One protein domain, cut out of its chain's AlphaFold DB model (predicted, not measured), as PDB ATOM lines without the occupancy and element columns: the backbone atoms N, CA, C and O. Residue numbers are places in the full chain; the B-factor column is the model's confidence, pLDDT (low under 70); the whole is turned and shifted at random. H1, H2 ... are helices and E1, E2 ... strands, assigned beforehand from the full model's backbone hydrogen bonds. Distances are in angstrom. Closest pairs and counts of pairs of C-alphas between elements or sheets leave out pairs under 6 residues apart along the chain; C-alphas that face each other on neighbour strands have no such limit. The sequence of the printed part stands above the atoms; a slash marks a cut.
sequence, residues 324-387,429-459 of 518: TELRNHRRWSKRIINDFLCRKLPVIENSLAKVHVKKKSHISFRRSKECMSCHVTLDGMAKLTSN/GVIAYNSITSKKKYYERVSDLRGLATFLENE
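This is residues 324 to 387 and 429 to 459 of the 518 residues of an uncharacterized protein of Bacteriovorax sp. MedPE-SWde (UniProt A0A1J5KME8). What is the main picture? A long, kinked helix, H4, runs through the middle; the hairpin E1 E2 packs on it through E1, and H1 packs on it with residues 330 to 334 alone, about perpendicular to it. H2 and H3 pack on its residues 369 to 376, and H5 lies near the hairpin. How is it made up? The printed part, 95 residues, is mostly helix and compact, with named elements H1 H2 H3 H4 E1 E2 H5, a radius of gyration of the C-alphas of 12.7 A and spans of 38 by 31 by 20 A.

How do the strands pair? E1, residues 429 to 434, and E2, residues 441 to 446, form an antiparallel hairpin; N 431 and O 444, 2.9 A apart, are within hydrogen-bond range. What is near the hub? The hub H4, residues 369 to 385, comes closest to E1 at the C-alphas of Gly 380 and Val 430, 4.3 A. With residues 377 to 382 alone it touches H1, residues 330 to 341, about perpendicular at 88 degrees; the closest C-alphas are those of Arg 330 and Leu 378, 5.3 A. What else? H4 touches H2, residues 350 to 355, closest at the C-alphas of Ala 353 and Ser 373, 4.8 A. H3, residues 364 to 367, only just touches H4, only at the corner, with 3 pairs of C-alphas within 8 A; the closest are Phe 365 and Cys 371, 5.4 A. H5, residues 449 to 458, is close to H4 but not clearly touching, the C-alphas of Leu 384 and Leu 449 being 6.3 A apart. Are the helix backbones complete? Every O i to N i+4 pair is within hydrogen-bond range in H1 and H5, 9 of 13 in H4 and 1 of 2 in H2; H3 is too short.

Where do the elements begin and end? C-alpha 330 of H1 is at (-40.714, 7.738, -11.127), and C-alpha 458 of H5 at (-19.734, 9.416, -20.234). How long is H4? It spans 24.6 A, with a kink of 35 degrees near residue 376.

Is there a cut? Residues 388 to 428 are not printed, and C-alphas 387 and 429 are 11.6 A apart. Is confidence low anywhere? No printed residue is under 70.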
ATOM      1  N   THR A 324     -41.463  14.143  -3.059       83.12
ATOM      2  CA  THR A 324     -40.269  13.277  -2.979       83.12
ATOM      3  C   THR A 324     -40.482  11.931  -2.270       83.12
ATOM      4  O   THR A 324     -39.550  11.134  -2.129       83.12
ATOM      5  N   GLU A 325     -41.716  11.648  -1.859       86.00
ATOM      6  CA  GLU A 325     -42.108  10.484  -1.083       86.00
ATOM      7  C   GLU A 325     -43.080   9.624  -1.880       86.00
ATOM      8  O   GLU A 325     -42.641   8.813  -2.687       86.00
ATOM      9  N   LEU A 326     -44.390   9.772  -1.693       84.88
ATOM     10  CA  LEU A 326     -45.385   8.986  -2.425       84.88
ATOM     11  C   LEU A 326     -45.604   9.526  -3.842       84.88
ATOM     12  O   LEU A 326     -45.659   8.735  -4.783       84.88
ATOM     13  N   ARG A 327     -45.615  10.853  -4.005       87.88
ATOM     14  CA  ARG A 327     -45.785  11.545  -5.289       87.88
ATOM     15  C   ARG A 327     -44.422  11.959  -5.815       87.88
ATOM     16  O   ARG A 327     -43.764  12.804  -5.213       87.88
ATOM     17  N   ASN A 328     -43.968  11.318  -6.889       89.62
ATOM     18  CA  ASN A 328     -42.674  11.603  -7.502       89.62
ATOM     19  C   ASN A 328     -42.639  11.171  -8.977       89.62
ATOM     20  O   ASN A 328     -43.349  10.240  -9.361       89.62
ATOM     21  N   HIS A 329     -41.750  11.761  -9.784       92.06
ATOM     22  CA  HIS A 329     -41.618  11.484 -11.224       92.06
ATOM     23  C   HIS A 329     -40.863  10.176 -11.530       92.06
ATOM     24  O   HIS A 329     -39.862  10.128 -12.257       92.06
ATOM     25  N   ARG A 330     -41.327   9.065 -10.949       93.19
ATOM     26  CA  ARG A 330     -40.714   7.738 -11.127       93.19
ATOM     27  C   ARG A 330     -40.855   7.224 -12.553       93.19
ATOM     28  O   ARG A 330     -39.955   6.544 -13.037       93.19
ATOM     29  N   ARG A 331     -41.965   7.542 -13.230       92.38
ATOM     30  CA  ARG A 331     -42.178   7.154 -14.633       92.38
ATOM     31  C   ARG A 331     -41.102   7.780 -15.526       92.38
ATOM     32  O   ARG A 331     -40.521   7.060 -16.332       92.38
ATOM     33  N   TRP A 332     -40.758   9.045 -15.293       93.56
ATOM     34  CA  TRP A 332     -39.703   9.751 -16.019       93.56
ATOM     35  C   TRP A 332     -38.347   9.091 -15.769       93.56
ATOM     36  O   TRP A 332     -37.662   8.711 -16.713       93.56
ATOM     37  N   SER A 333     -38.019   8.812 -14.506       95.50
ATOM     38  CA  SER A 333     -36.762   8.138 -14.147       95.50
ATOM     39  C   SER A 333     -36.641   6.744 -14.774       95.50
ATOM     40  O   SER A 333     -35.606   6.400 -15.343       95.50
ATOM     41  N   LYS A 334     -37.719   5.945 -14.740       95.81
ATOM     42  CA  LYS A 334     -37.782   4.625 -15.391       95.81
ATOM     43  C   LYS A 334     -37.522   4.729 -16.893       95.81
ATOM     44  O   LYS A 334     -36.861   3.860 -17.459       95.81
ATOM     45  N   ARG A 335     -38.068   5.767 -17.527       93.88
ATOM     46  CA  ARG A 335     -37.947   6.004 -18.966       93.88
ATOM     47  C   ARG A 335     -36.546   6.433 -19.350       93.88
ATOM     48  O   ARG A 335     -36.034   5.868 -20.300       93.88
ATOM     49  N   ILE A 336     -35.861   7.252 -18.550       95.56
ATOM     50  CA  ILE A 336     -34.441   7.544 -18.799       95.56
ATOM     51  C   ILE A 336     -33.601   6.258 -18.858       95.56
ATOM     52  O   ILE A 336     -32.834   6.051 -19.799       95.56
ATOM     53  N   ILE A 337     -33.781   5.362 -17.884       97.12
ATOM     54  CA  ILE A 337     -33.053   4.085 -17.826       97.12
ATOM     55  C   ILE A 337     -33.379   3.184 -19.030       97.12
ATOM     56  O   ILE A 337     -32.494   2.521 -19.571       97.12
ATOM     57  N   ASN A 338     -34.634   3.159 -19.473       94.81
ATOM     58  CA  ASN A 338     -35.044   2.361 -20.627       94.81
ATOM     59  C   ASN A 338     -34.547   2.974 -21.948       94.81
ATOM     60  O   ASN A 338     -33.842   2.326 -22.713       94.81
ATOM     61  N   ASP A 339     -34.857   4.244 -22.179       94.00
ATOM     62  CA  ASP A 339     -34.700   4.916 -23.464       94.00
ATOM     63  C   ASP A 339     -33.228   5.196 -23.799       94.00
ATOM     64  O   ASP A 339     -32.833   5.110 -24.970       94.00
ATOM     65  N   PHE A 340     -32.416   5.520 -22.785       96.19
ATOM     66  CA  PHE A 340     -31.014   5.905 -22.965       96.19
ATOM     67  C   PHE A 340     -30.029   4.803 -22.598       96.19
ATOM     68  O   PHE A 340     -28.961   4.777 -23.191       96.19
ATOM     69  N   LEU A 341     -30.362   3.892 -21.678       96.88
ATOM     70  CA  LEU A 341     -29.452   2.813 -21.263       96.88
ATOM     71  C   LEU A 341     -29.925   1.424 -21.712       96.88
ATOM     72  O   LEU A 341     -29.194   0.455 -21.535       96.88
ATOM     73  N   CYS A 342     -31.118   1.301 -22.310       95.31
ATOM     74  CA  CYS A 342     -31.698   0.030 -22.760       95.31
ATOM     75  C   CYS A 342     -31.790  -1.000 -21.622       95.31
ATOM     76  O   CYS A 342     -31.612  -2.204 -21.815       95.31
ATOM     77  N   ARG A 343     -32.063  -0.523 -20.400       94.31
ATOM     78  CA  ARG A 343     -32.169  -1.360 -19.202       94.31
ATOM     79  C   ARG A 343     -33.589  -1.397 -18.665       94.31
ATOM     80  O   ARG A 343     -34.338  -0.422 -18.703       94.31
ATOM     81  N   LYS A 344     -33.928  -2.536 -18.069       94.25
ATOM     82  CA  LYS A 344     -35.081  -2.681 -17.179       94.25
ATOM     83  C   LYS A 344     -34.585  -2.649 -15.734       94.25
ATOM     84  O   LYS A 344     -33.486  -3.114 -15.447       94.25
ATOM     85  N   LEU A 345     -35.390  -2.076 -14.844       95.25
ATOM     86  CA  LEU A 345     -35.130  -2.109 -13.405       95.25
ATOM     87  C   LEU A 345     -35.346  -3.530 -12.856       95.25
ATOM     88  O   LEU A 345     -36.215  -4.231 -13.380       95.25
ATOM     89  N   PRO A 346     -34.627  -3.933 -11.792       97.12
ATOM     90  CA  PRO A 346     -33.611  -3.167 -11.060       97.12
ATOM     91  C   PRO A 346     -32.275  -3.052 -11.816       97.12
ATOM     92  O   PRO A 346     -31.874  -3.954 -12.546       97.12
ATOM     93  N   VAL A 347     -31.568  -1.934 -11.621       96.81
ATOM     94  CA  VAL A 347     -30.239  -1.674 -12.227       96.81
ATOM     95  C   VAL A 347     -29.120  -1.563 -11.196       96.81
ATOM     96  O   VAL A 347     -28.006  -1.186 -11.539       96.81
ATOM     97  N   ILE A 348     -29.406  -1.910  -9.944       96.75
ATOM     98  CA  ILE A 348     -28.437  -1.990  -8.854       96.75
ATOM     99  C   ILE A 348     -28.518  -3.359  -8.184       96.75
ATOM    100  O   ILE A 348     -29.522  -4.063  -8.280       96.75
ATOM    101  N   GLU A 349     -27.457  -3.731  -7.479       92.81
ATOM    102  CA  GLU A 349     -27.422  -4.956  -6.684       92.81
ATOM    103  C   GLU A 349     -28.221  -4.831  -5.380       92.81
ATOM    104  O   GLU A 349     -28.346  -3.758  -4.782       92.81
ATOM    105  N   ASN A 350     -28.678  -5.980  -4.875       91.81
ATOM    106  CA  ASN A 350     -29.383  -6.076  -3.597       91.81
ATOM    107  C   ASN A 350     -28.546  -5.595  -2.399       91.81
ATOM    108  O   ASN A 350     -29.114  -5.168  -1.395       91.81
ATOM    109  N   SER A 351     -27.214  -5.661  -2.487       93.25
ATOM    110  CA  SER A 351     -26.289  -5.163  -1.462       93.25
ATOM    111  C   SER A 351     -26.448  -3.654  -1.254       93.25
ATOM    112  O   SER A 351     -26.685  -3.223  -0.127       93.25
ATOM    113  N   LEU A 352     -26.425  -2.869  -2.337       92.38
ATOM    114  CA  LEU A 352     -26.668  -1.425  -2.302       92.38
ATOM    115  C   LEU A 352     -28.107  -1.120  -1.869       92.38
ATOM    116  O   LEU A 352     -28.329  -0.277  -1.002       92.38
ATOM    117  N   ALA A 353     -29.089  -1.861  -2.392       94.25
ATOM    118  CA  ALA A 353     -30.490  -1.694  -2.005       94.25
ATOM    119  C   ALA A 353     -30.712  -1.864  -0.490       94.25
ATOM    120  O   ALA A 353     -31.446  -1.083   0.120       94.25
ATOM    121  N   LYS A 354     -30.046  -2.848   0.134       94.75
ATOM    122  CA  LYS A 354     -30.163  -3.156   1.569       94.75
ATOM    123  C   LYS A 354     -29.736  -1.987   2.461       94.75
ATOM    124  O   LYS A 354     -30.365  -1.776   3.494       94.75
ATOM    125  N   VAL A 355     -28.727  -1.211   2.055       95.62
ATOM    126  CA  VAL A 355     -28.246  -0.029   2.801       95.62
ATOM    127  C   VAL A 355     -29.311   1.075   2.863       95.62
ATOM    128  O   VAL A 355     -29.342   1.861   3.806       95.62
ATOM    129  N   HIS A 356     -30.238   1.104   1.904       94.38
ATOM    130  CA  HIS A 356     -31.310   2.096   1.842       94.38
ATOM    131  C   HIS A 356     -32.637   1.631   2.460       94.38
ATOM    132  O   HIS A 356     -33.605   2.396   2.473       94.38
ATOM    133  N   VAL A 357     -32.695   0.411   3.005       96.12
ATOM    134  CA  VAL A 357     -33.891  -0.104   3.680       96.12
ATOM    135  C   VAL A 357     -34.092   0.602   5.019       96.12
ATOM    136  O   VAL A 357     -33.268   0.518   5.929       96.12
ATOM    137  N   LYS A 358     -35.253   1.236   5.180       95.75
ATOM    138  CA  LYS A 358     -35.690   1.877   6.422       95.75
ATOM    139  C   LYS A 358     -36.808   1.047   7.052       95.75
ATOM    140  O   LYS A 358     -37.985   1.314   6.821       95.75
ATOM    141  N   LYS A 359     -36.451   0.057   7.883       94.56
ATOM    142  CA  LYS A 359     -37.409  -0.892   8.503       94.56
ATOM    143  C   LYS A 359     -38.580  -0.215   9.237       94.56
ATOM    144  O   LYS A 359     -39.688  -0.733   9.206       94.56
ATOM    145  N   LYS A 360     -38.343   0.947   9.858       95.81
ATOM    146  CA  LYS A 360     -39.348   1.732  10.604       95.81
ATOM    147  C   LYS A 360     -40.023   2.845   9.779       95.81
ATOM    148  O   LYS A 360     -40.728   3.673  10.338       95.81
ATOM    149  N   SER A 361     -39.789   2.918   8.466       94.12
ATOM    150  CA  SER A 361     -40.391   3.948   7.604       94.12
ATOM    151  C   SER A 361     -41.916   3.839   7.596       94.12
ATOM    152  O   SER A 361     -42.441   2.737   7.480       94.12
ATOM    153  N   HIS A 362     -42.648   4.951   7.636       94.50
ATOM    154  CA  HIS A 362     -44.106   4.932   7.453       94.50
ATOM    155  C   HIS A 362     -44.496   4.518   6.015       94.50
ATOM    156  O   HIS A 362     -45.534   3.900   5.807       94.50
ATOM    157  N   ILE A 363     -43.612   4.747   5.040       93.06
ATOM    158  CA  ILE A 363     -43.770   4.302   3.650       93.06
ATOM    159  C   ILE A 363     -43.391   2.825   3.513       93.06
ATOM    160  O   ILE A 363     -42.244   2.460   3.796       93.06
ATOM    161  N   SER A 364     -44.330   1.999   3.041       92.62
ATOM    162  CA  SER A 364     -44.218   0.533   2.965       92.62
ATOM    163  C   SER A 364     -43.066   0.054   2.079       92.62
ATOM    164  O   SER A 364     -42.245  -0.744   2.529       92.62
ATOM    165  N   PHE A 365     -42.932   0.590   0.861       93.06
ATOM    166  CA  PHE A 365     -41.894   0.155  -0.085       93.06
ATOM    167  C   PHE A 365     -40.464   0.430   0.417       93.06
ATOM    168  O   PHE A 365     -39.526  -0.242   0.006       93.06
ATOM    169  N   ARG A 366     -40.266   1.369   1.355       94.25
ATOM    170  CA  ARG A 366     -38.941   1.641   1.947       94.25
ATOM    171  C   ARG A 366     -38.498   0.566   2.951       94.25
ATOM    172  O   ARG A 366     -37.356   0.603   3.408       94.25
ATOM    173  N   ARG A 367     -39.379  -0.372   3.326       95.50
ATOM    174  CA  ARG A 367     -39.116  -1.404   4.349       95.50
ATOM    175  C   ARG A 367     -38.501  -2.693   3.794       95.50
ATOM    176  O   ARG A 367     -37.977  -3.475   4.583       95.50
ATOM    177  N   SER A 368     -38.547  -2.917   2.479       94.75
ATOM    178  CA  SER A 368     -38.069  -4.143   1.820       94.75
ATOM    179  C   SER A 368     -36.908  -3.851   0.864       94.75
ATOM    180  O   SER A 368     -36.868  -2.810   0.206       94.75
ATOM    181  N   LYS A 369     -35.954  -4.787   0.778       94.38
ATOM    182  CA  LYS A 369     -34.808  -4.681  -0.141       94.38
ATOM    183  C   LYS A 369     -35.239  -4.842  -1.604       94.38
ATOM    184  O   LYS A 369     -34.677  -4.177  -2.465       94.38
ATOM    185  N   GLU A 370     -36.247  -5.671  -1.865       94.25
ATOM    186  CA  GLU A 370     -36.804  -5.956  -3.192       94.25
ATOM    187  C   GLU A 370     -37.457  -4.711  -3.798       94.25
ATOM    188  O   GLU A 370     -37.319  -4.428  -4.983       94.25
ATOM    189  N   CYS A 371     -38.134  -3.909  -2.978       95.12
ATOM    190  CA  CYS A 371     -38.634  -2.615  -3.425       95.12
ATOM    191  C   CYS A 371     -37.478  -1.625  -3.640       95.12
ATOM    192  O   CYS A 371     -37.402  -0.945  -4.669       95.12
ATOM    193  N   MET A 372     -36.540  -1.558  -2.691       96.88
ATOM    194  CA  MET A 372     -35.430  -0.607  -2.759       96.88
ATOM    195  C   MET A 372     -34.462  -0.872  -3.922       96.88
ATOM    196  O   MET A 372     -33.865   0.083  -4.413       96.88
ATOM    197  N   SER A 373     -34.372  -2.091  -4.464       96.38
ATOM    198  CA  SER A 373     -33.552  -2.364  -5.660       96.38
ATOM    199  C   SER A 373     -34.010  -1.601  -6.907       96.38
ATOM    200  O   SER A 373     -33.216  -1.374  -7.816       96.38
ATOM    201  N   CYS A 374     -35.273  -1.171  -6.952       96.38
ATOM    202  CA  CYS A 374     -35.786  -0.271  -7.987       96.38
ATOM    203  C   CYS A 374     -35.836   1.181  -7.491       96.38
ATOM    204  O   CYS A 374     -35.447   2.104  -8.207       96.38
ATOM    205  N   HIS A 375     -36.319   1.389  -6.261       96.50
ATOM    206  CA  HIS A 375     -36.620   2.721  -5.740       96.50
ATOM    207  C   HIS A 375     -35.391   3.588  -5.470       96.50
ATOM    208  O   HIS A 375     -35.501   4.804  -5.574       96.50
ATOM    209  N   VAL A 376     -34.220   3.013  -5.181       96.38
ATOM    210  CA  VAL A 376     -32.996   3.816  -5.002       96.38
ATOM    211  C   VAL A 376     -32.661   4.587  -6.283       96.38
ATOM    212  O   VAL A 376     -32.410   5.787  -6.220       96.38
ATOM    213  N   THR A 377     -32.728   3.928  -7.444       97.12
ATOM    214  CA  THR A 377     -32.534   4.579  -8.748       97.12
ATOM    215  C   THR A 377     -33.694   5.518  -9.077       97.12
ATOM    216  O   THR A 377     -33.472   6.677  -9.419       97.12
ATOM    217  N   LEU A 378     -34.938   5.039  -8.957       96.50
ATOM    218  CA  LEU A 378     -36.125   5.801  -9.358       96.50
ATOM    219  C   LEU A 378     -36.326   7.071  -8.534       96.50
ATOM    220  O   LEU A 378     -36.486   8.150  -9.096       96.50
ATOM    221  N   ASP A 379     -36.332   6.947  -7.210       95.00
ATOM    222  CA  ASP A 379     -36.583   8.070  -6.311       95.00
ATOM    223  C   ASP A 379     -35.365   9.003  -6.282       95.00
ATOM    224  O   ASP A 379     -35.531  10.212  -6.141       95.00
ATOM    225  N   GLY A 380     -34.154   8.453  -6.452       94.56
ATOM    226  CA  GLY A 380     -32.912   9.211  -6.578       94.56
ATOM    227  C   GLY A 380     -32.916  10.137  -7.791       94.56
ATOM    228  O   GLY A 380     -32.683  11.334  -7.636       94.56
ATOM    229  N   MET A 381     -33.236   9.620  -8.977       95.44
ATOM    230  CA  MET A 381     -33.296  10.429 -10.199       95.44
ATOM    231  C   MET A 381     -34.488  11.388 -10.199       95.44
ATOM    232  O   MET A 381     -34.337  12.543 -10.589       95.44
ATOM    233  N   ALA A 382     -35.657  10.961  -9.714       94.38
ATOM    234  CA  ALA A 382     -36.869  11.781  -9.746       94.38
ATOM    235  C   ALA A 382     -36.766  13.062  -8.893       94.38
ATOM    236  O   ALA A 382     -37.497  14.023  -9.128       94.38
ATOM    237  N   LYS A 383     -35.818  13.130  -7.948       93.25
ATOM    238  CA  LYS A 383     -35.499  14.370  -7.222       93.25
ATOM    239  C   LYS A 383     -35.045  15.510  -8.135       93.25
ATOM    240  O   LYS A 383     -35.412  16.649  -7.855       93.25
ATOM    241  N   LEU A 384     -34.367  15.210  -9.248       92.75
ATOM    242  CA  LEU A 384     -33.910  16.207 -10.232       92.75
ATOM    243  C   LEU A 384     -35.049  17.003 -10.869       92.75
ATOM    244  O   LEU A 384     -34.830  18.077 -11.418       92.75
ATOM    245  N   THR A 385     -36.259  16.454 -10.827       91.56
ATOM    246  CA  THR A 385     -37.460  17.072 -11.381       91.56
ATOM    247  C   THR A 385     -38.501  17.335 -10.300       91.56
ATOM    248  O   THR A 385     -39.637  17.658 -10.619       91.56
ATOM    249  N   SER A 386     -38.149  17.209  -9.016       89.00
ATOM    250  CA  SER A 386     -39.108  17.327  -7.906       89.00
ATOM    251  C   SER A 386     -39.738  18.712  -7.782       89.00
ATOM    252  O   SER A 386     -40.855  18.832  -7.288       89.00
ATOM    253  N   ASN A 387     -39.059  19.746  -8.274       86.25
ATOM    254  CA  ASN A 387     -39.587  21.100  -8.333       86.25
ATOM    255  C   ASN A 387     -40.377  21.399  -9.613       86.25
ATOM    256  O   ASN A 387     -40.785  22.541  -9.793       86.25
ATOM    257  N   GLY A 429     -30.414  15.132  -6.981       93.88
ATOM    258  CA  GLY A 429     -30.679  13.761  -7.353       93.88
ATOM    259  C   GLY A 429     -29.528  12.831  -7.010       93.88
ATOM    260  O   GLY A 429     -28.432  13.241  -6.624       93.88
ATOM    261  N   VAL A 430     -29.796  11.541  -7.175       95.94
ATOM    262  CA  VAL A 430     -28.798  10.479  -7.057       95.94
ATOM    263  C   VAL A 430     -28.887   9.572  -8.274       95.94
ATOM    264  O   VAL A 430     -29.970   9.097  -8.617       95.94
ATOM    265  N   ILE A 431     -27.739   9.298  -8.888       96.75
ATOM    266  CA  ILE A 431     -27.584   8.265  -9.909       96.75
ATOM    267  C   ILE A 431     -27.098   7.004  -9.211       96.75
ATOM    268  O   ILE A 431     -25.955   6.928  -8.766       96.75
ATOM    269  N   ALA A 432     -27.987   6.018  -9.112       97.56
ATOM    270  CA  ALA A 432     -27.672   4.686  -8.617       97.56
ATOM    271  C   ALA A 432     -27.791   3.688  -9.771       97.56
ATOM    272  O   ALA A 432     -28.903   3.394 -10.220       97.56
ATOM    273  N   TYR A 433     -26.656   3.211 -10.283       97.75
ATOM    274  CA  TYR A 433     -26.600   2.444 -11.528       97.75
ATOM    275  C   TYR A 433     -25.415   1.477 -11.565       97.75
ATOM    276  O   TYR A 433     -24.302   1.859 -11.228       97.75
ATOM    277  N   ASN A 434     -25.628   0.250 -12.041       97.38
ATOM    278  CA  ASN A 434     -24.559  -0.698 -12.347       97.38
ATOM    279  C   ASN A 434     -24.436  -0.870 -13.867       97.38
ATOM    280  O   ASN A 434     -25.308  -1.471 -14.515       97.38
ATOM    281  N   SER A 435     -23.327  -0.371 -14.413       96.69
ATOM    282  CA  SER A 435     -23.007  -0.460 -15.839       96.69
ATOM    283  C   SER A 435     -22.720  -1.903 -16.250       96.69
ATOM    284  O   SER A 435     -21.968  -2.619 -15.582       96.69
ATOM    285  N   ILE A 436     -23.327  -2.351 -17.353       95.12
ATOM    286  CA  ILE A 436     -23.057  -3.677 -17.927       95.12
ATOM    287  C   ILE A 436     -21.724  -3.677 -18.665       95.12
ATOM    288  O   ILE A 436     -20.990  -4.664 -18.559       95.12
ATOM    289  N   THR A 437     -21.419  -2.606 -19.393       94.62
ATOM    290  CA  THR A 437     -20.243  -2.522 -20.266       94.62
ATOM    291  C   THR A 437     -18.976  -2.245 -19.468       94.62
ATOM    292  O   THR A 437     -18.020  -3.008 -19.556       94.62
ATOM    293  N   SER A 438     -18.980  -1.216 -18.617       91.12
ATOM    294  CA  SER A 438     -17.793  -0.814 -17.849       91.12
ATOM    295  C   SER A 438     -17.624  -1.561 -16.524       91.12
ATOM    296  O   SER A 438     -16.589  -1.426 -15.874       91.12
ATOM    297  N   LYS A 439     -18.650  -2.309 -16.085       92.88
ATOM    298  CA  LYS A 439     -18.743  -2.948 -14.754       92.88
ATOM    299  C   LYS A 439     -18.658  -1.977 -13.568       92.88
ATOM    300  O   LYS A 439     -18.599  -2.421 -12.421       92.88
ATOM    301  N   LYS A 440     -18.688  -0.664 -13.814       95.00
ATOM    302  CA  LYS A 440     -18.696   0.360 -12.766       95.00
ATOM    303  C   LYS A 440     -20.030   0.369 -12.022       95.00
ATOM    304  O   LYS A 440     -21.094   0.171 -12.613       95.00
ATOM    305  N   LYS A 441     -19.950   0.620 -10.716       95.94
ATOM    306  CA  LYS A 441     -21.096   0.820  -9.825       95.94
ATOM    307  C   LYS A 441     -21.134   2.289  -9.433       95.94
ATOM    308  O   LYS A 441     -20.172   2.787  -8.854       95.94
ATOM    309  N   TYR A 442     -22.232   2.959  -9.742       96.62
ATOM    310  CA  TYR A 442     -22.434   4.377  -9.480       96.62
ATOM    311  C   TYR A 442     -23.407   4.564  -8.321       96.62
ATOM    312  O   TYR A 442     -24.457   3.917  -8.262       96.62
ATOM    313  N   TYR A 443     -23.046   5.473  -7.419       96.69
ATOM    314  CA  TYR A 443     -23.918   6.031  -6.390       96.69
ATOM    315  C   TYR A 443     -23.504   7.487  -6.148       96.69
ATOM    316  O   TYR A 443     -22.817   7.815  -5.182       96.69
ATOM    317  N   GLU A 444     -23.853   8.353  -7.095       95.19
ATOM    318  CA  GLU A 444     -23.322   9.717  -7.182       95.19
ATOM    319  C   GLU A 444     -24.436  10.754  -7.063       95.19
ATOM    320  O   GLU A 444     -25.547  10.551  -7.560       95.19
ATOM    321  N   ARG A 445     -24.140  11.875  -6.398       96.56
ATOM    322  CA  ARG A 445     -25.050  13.022  -6.331       96.56
ATOM    323  C   ARG A 445     -24.942  13.858  -7.599       96.56
ATOM    324  O   ARG A 445     -23.846  14.109  -8.085       96.56
ATOM    325  N   VAL A 446     -26.088  14.320  -8.080       95.62
ATOM    326  CA  VAL A 446     -26.206  15.199  -9.247       95.62
ATOM    327  C   VAL A 446     -27.180  16.322  -8.933       95.62
ATOM    328  O   VAL A 446     -28.275  16.069  -8.441       95.62
ATOM    329  N   SER A 447     -26.794  17.564  -9.208       92.06
ATOM    330  CA  SER A 447     -27.590  18.726  -8.790       92.06
ATOM    331  C   SER A 447     -28.719  19.088  -9.749       92.06
ATOM    332  O   SER A 447     -29.697  19.713  -9.345       92.06
ATOM    333  N   ASP A 448     -28.617  18.689 -11.016       92.06
ATOM    334  CA  ASP A 448     -29.589  19.044 -12.046       92.06
ATOM    335  C   ASP A 448     -29.613  18.040 -13.217       92.06
ATOM    336  O   ASP A 448     -28.877  17.045 -13.270       92.06
ATOM    337  N   LEU A 449     -30.491  18.310 -14.186       94.12
ATOM    338  CA  LEU A 449     -30.605  17.532 -15.419       94.12
ATOM    339  C   LEU A 449     -29.354  17.613 -16.304       94.12
ATOM    340  O   LEU A 449     -29.139  16.710 -17.114       94.12
ATOM    341  N   ARG A 450     -28.522  18.657 -16.175       94.50
ATOM    342  CA  ARG A 450     -27.258  18.745 -16.914       94.50
ATOM    343  C   ARG A 450     -26.228  17.777 -16.333       94.50
ATOM    344  O   ARG A 450     -25.548  17.114 -17.111       94.50
ATOM    345  N   GLY A 451     -26.173  17.620 -15.012       95.25
ATOM    346  CA  GLY A 451     -25.374  16.592 -14.342       95.25
ATOM    347  C   GLY A 451     -25.766  15.180 -14.784       95.25
ATOM    348  O   GLY A 451     -24.896  14.385 -15.140       95.25
ATOM    349  N   LEU A 452     -27.071  14.889 -14.873       96.19
ATOM    350  CA  LEU A 452     -27.557  13.615 -15.426       96.19
ATOM    351  C   LEU A 452     -27.173  13.431 -16.903       96.19
ATOM    352  O   LEU A 452     -26.733  12.351 -17.290       96.19
ATOM    353  N   ALA A 453     -27.310  14.475 -17.722       96.94
ATOM    354  CA  ALA A 453     -26.834  14.457 -19.102       96.94
ATOM    355  C   ALA A 453     -25.341  14.118 -19.174       96.94
ATOM    356  O   ALA A 453     -24.965  13.211 -19.903       96.94
ATOM    357  N   THR A 454     -24.496  14.780 -18.385       96.75
ATOM    358  CA  THR A 454     -23.052  14.516 -18.360       96.75
ATOM    359  C   THR A 454     -22.712  13.100 -17.894       96.75
ATOM    360  O   THR A 454     -21.769  12.509 -18.417       96.75
ATOM    361  N   PHE A 455     -23.490  12.509 -16.985       97.12
ATOM    362  CA  PHE A 455     -23.366  11.083 -16.681       97.12
ATOM    363  C   PHE A 455     -23.641  10.215 -17.922       97.12
ATOM    364  O   PHE A 455     -22.803   9.395 -18.287       97.12
ATOM    365  N   LEU A 456     -24.764  10.435 -18.619       97.50
ATOM    366  CA  LEU A 456     -25.119   9.669 -19.825       97.50
ATOM    367  C   LEU A 456     -24.115   9.866 -20.972       97.50
ATOM    368  O   LEU A 456     -23.832   8.925 -21.706       97.50
ATOM    369  N   GLU A 457     -23.545  11.065 -21.110       96.69
ATOM    370  CA  GLU A 457     -22.488  11.380 -22.083       96.69
ATOM    371  C   GLU A 457     -21.201  10.571 -21.854       96.69
ATOM    372  O   GLU A 457     -20.430  10.360 -22.790       96.69
ATOM    373  N   ASN A 458     -20.949  10.136 -20.618       95.88
ATOM    374  CA  ASN A 458     -19.734   9.416 -20.234       95.88
ATOM    375  C   ASN A 458     -19.966   7.921 -19.989       95.88
ATOM    376  O   ASN A 458     -19.002   7.158 -19.914       95.88
ATOM    377  N   GLU A 459     -21.220   7.487 -19.880       96.75
ATOM    378  CA  GLU A 459     -21.573   6.095 -19.637       96.75
ATOM    379  C   GLU A 459     -21.601   5.289 -20.944       96.75
ATOM    380  O   GLU A 459     -22.386   5.552 -21.855       96.75
TER     381      GLU A 459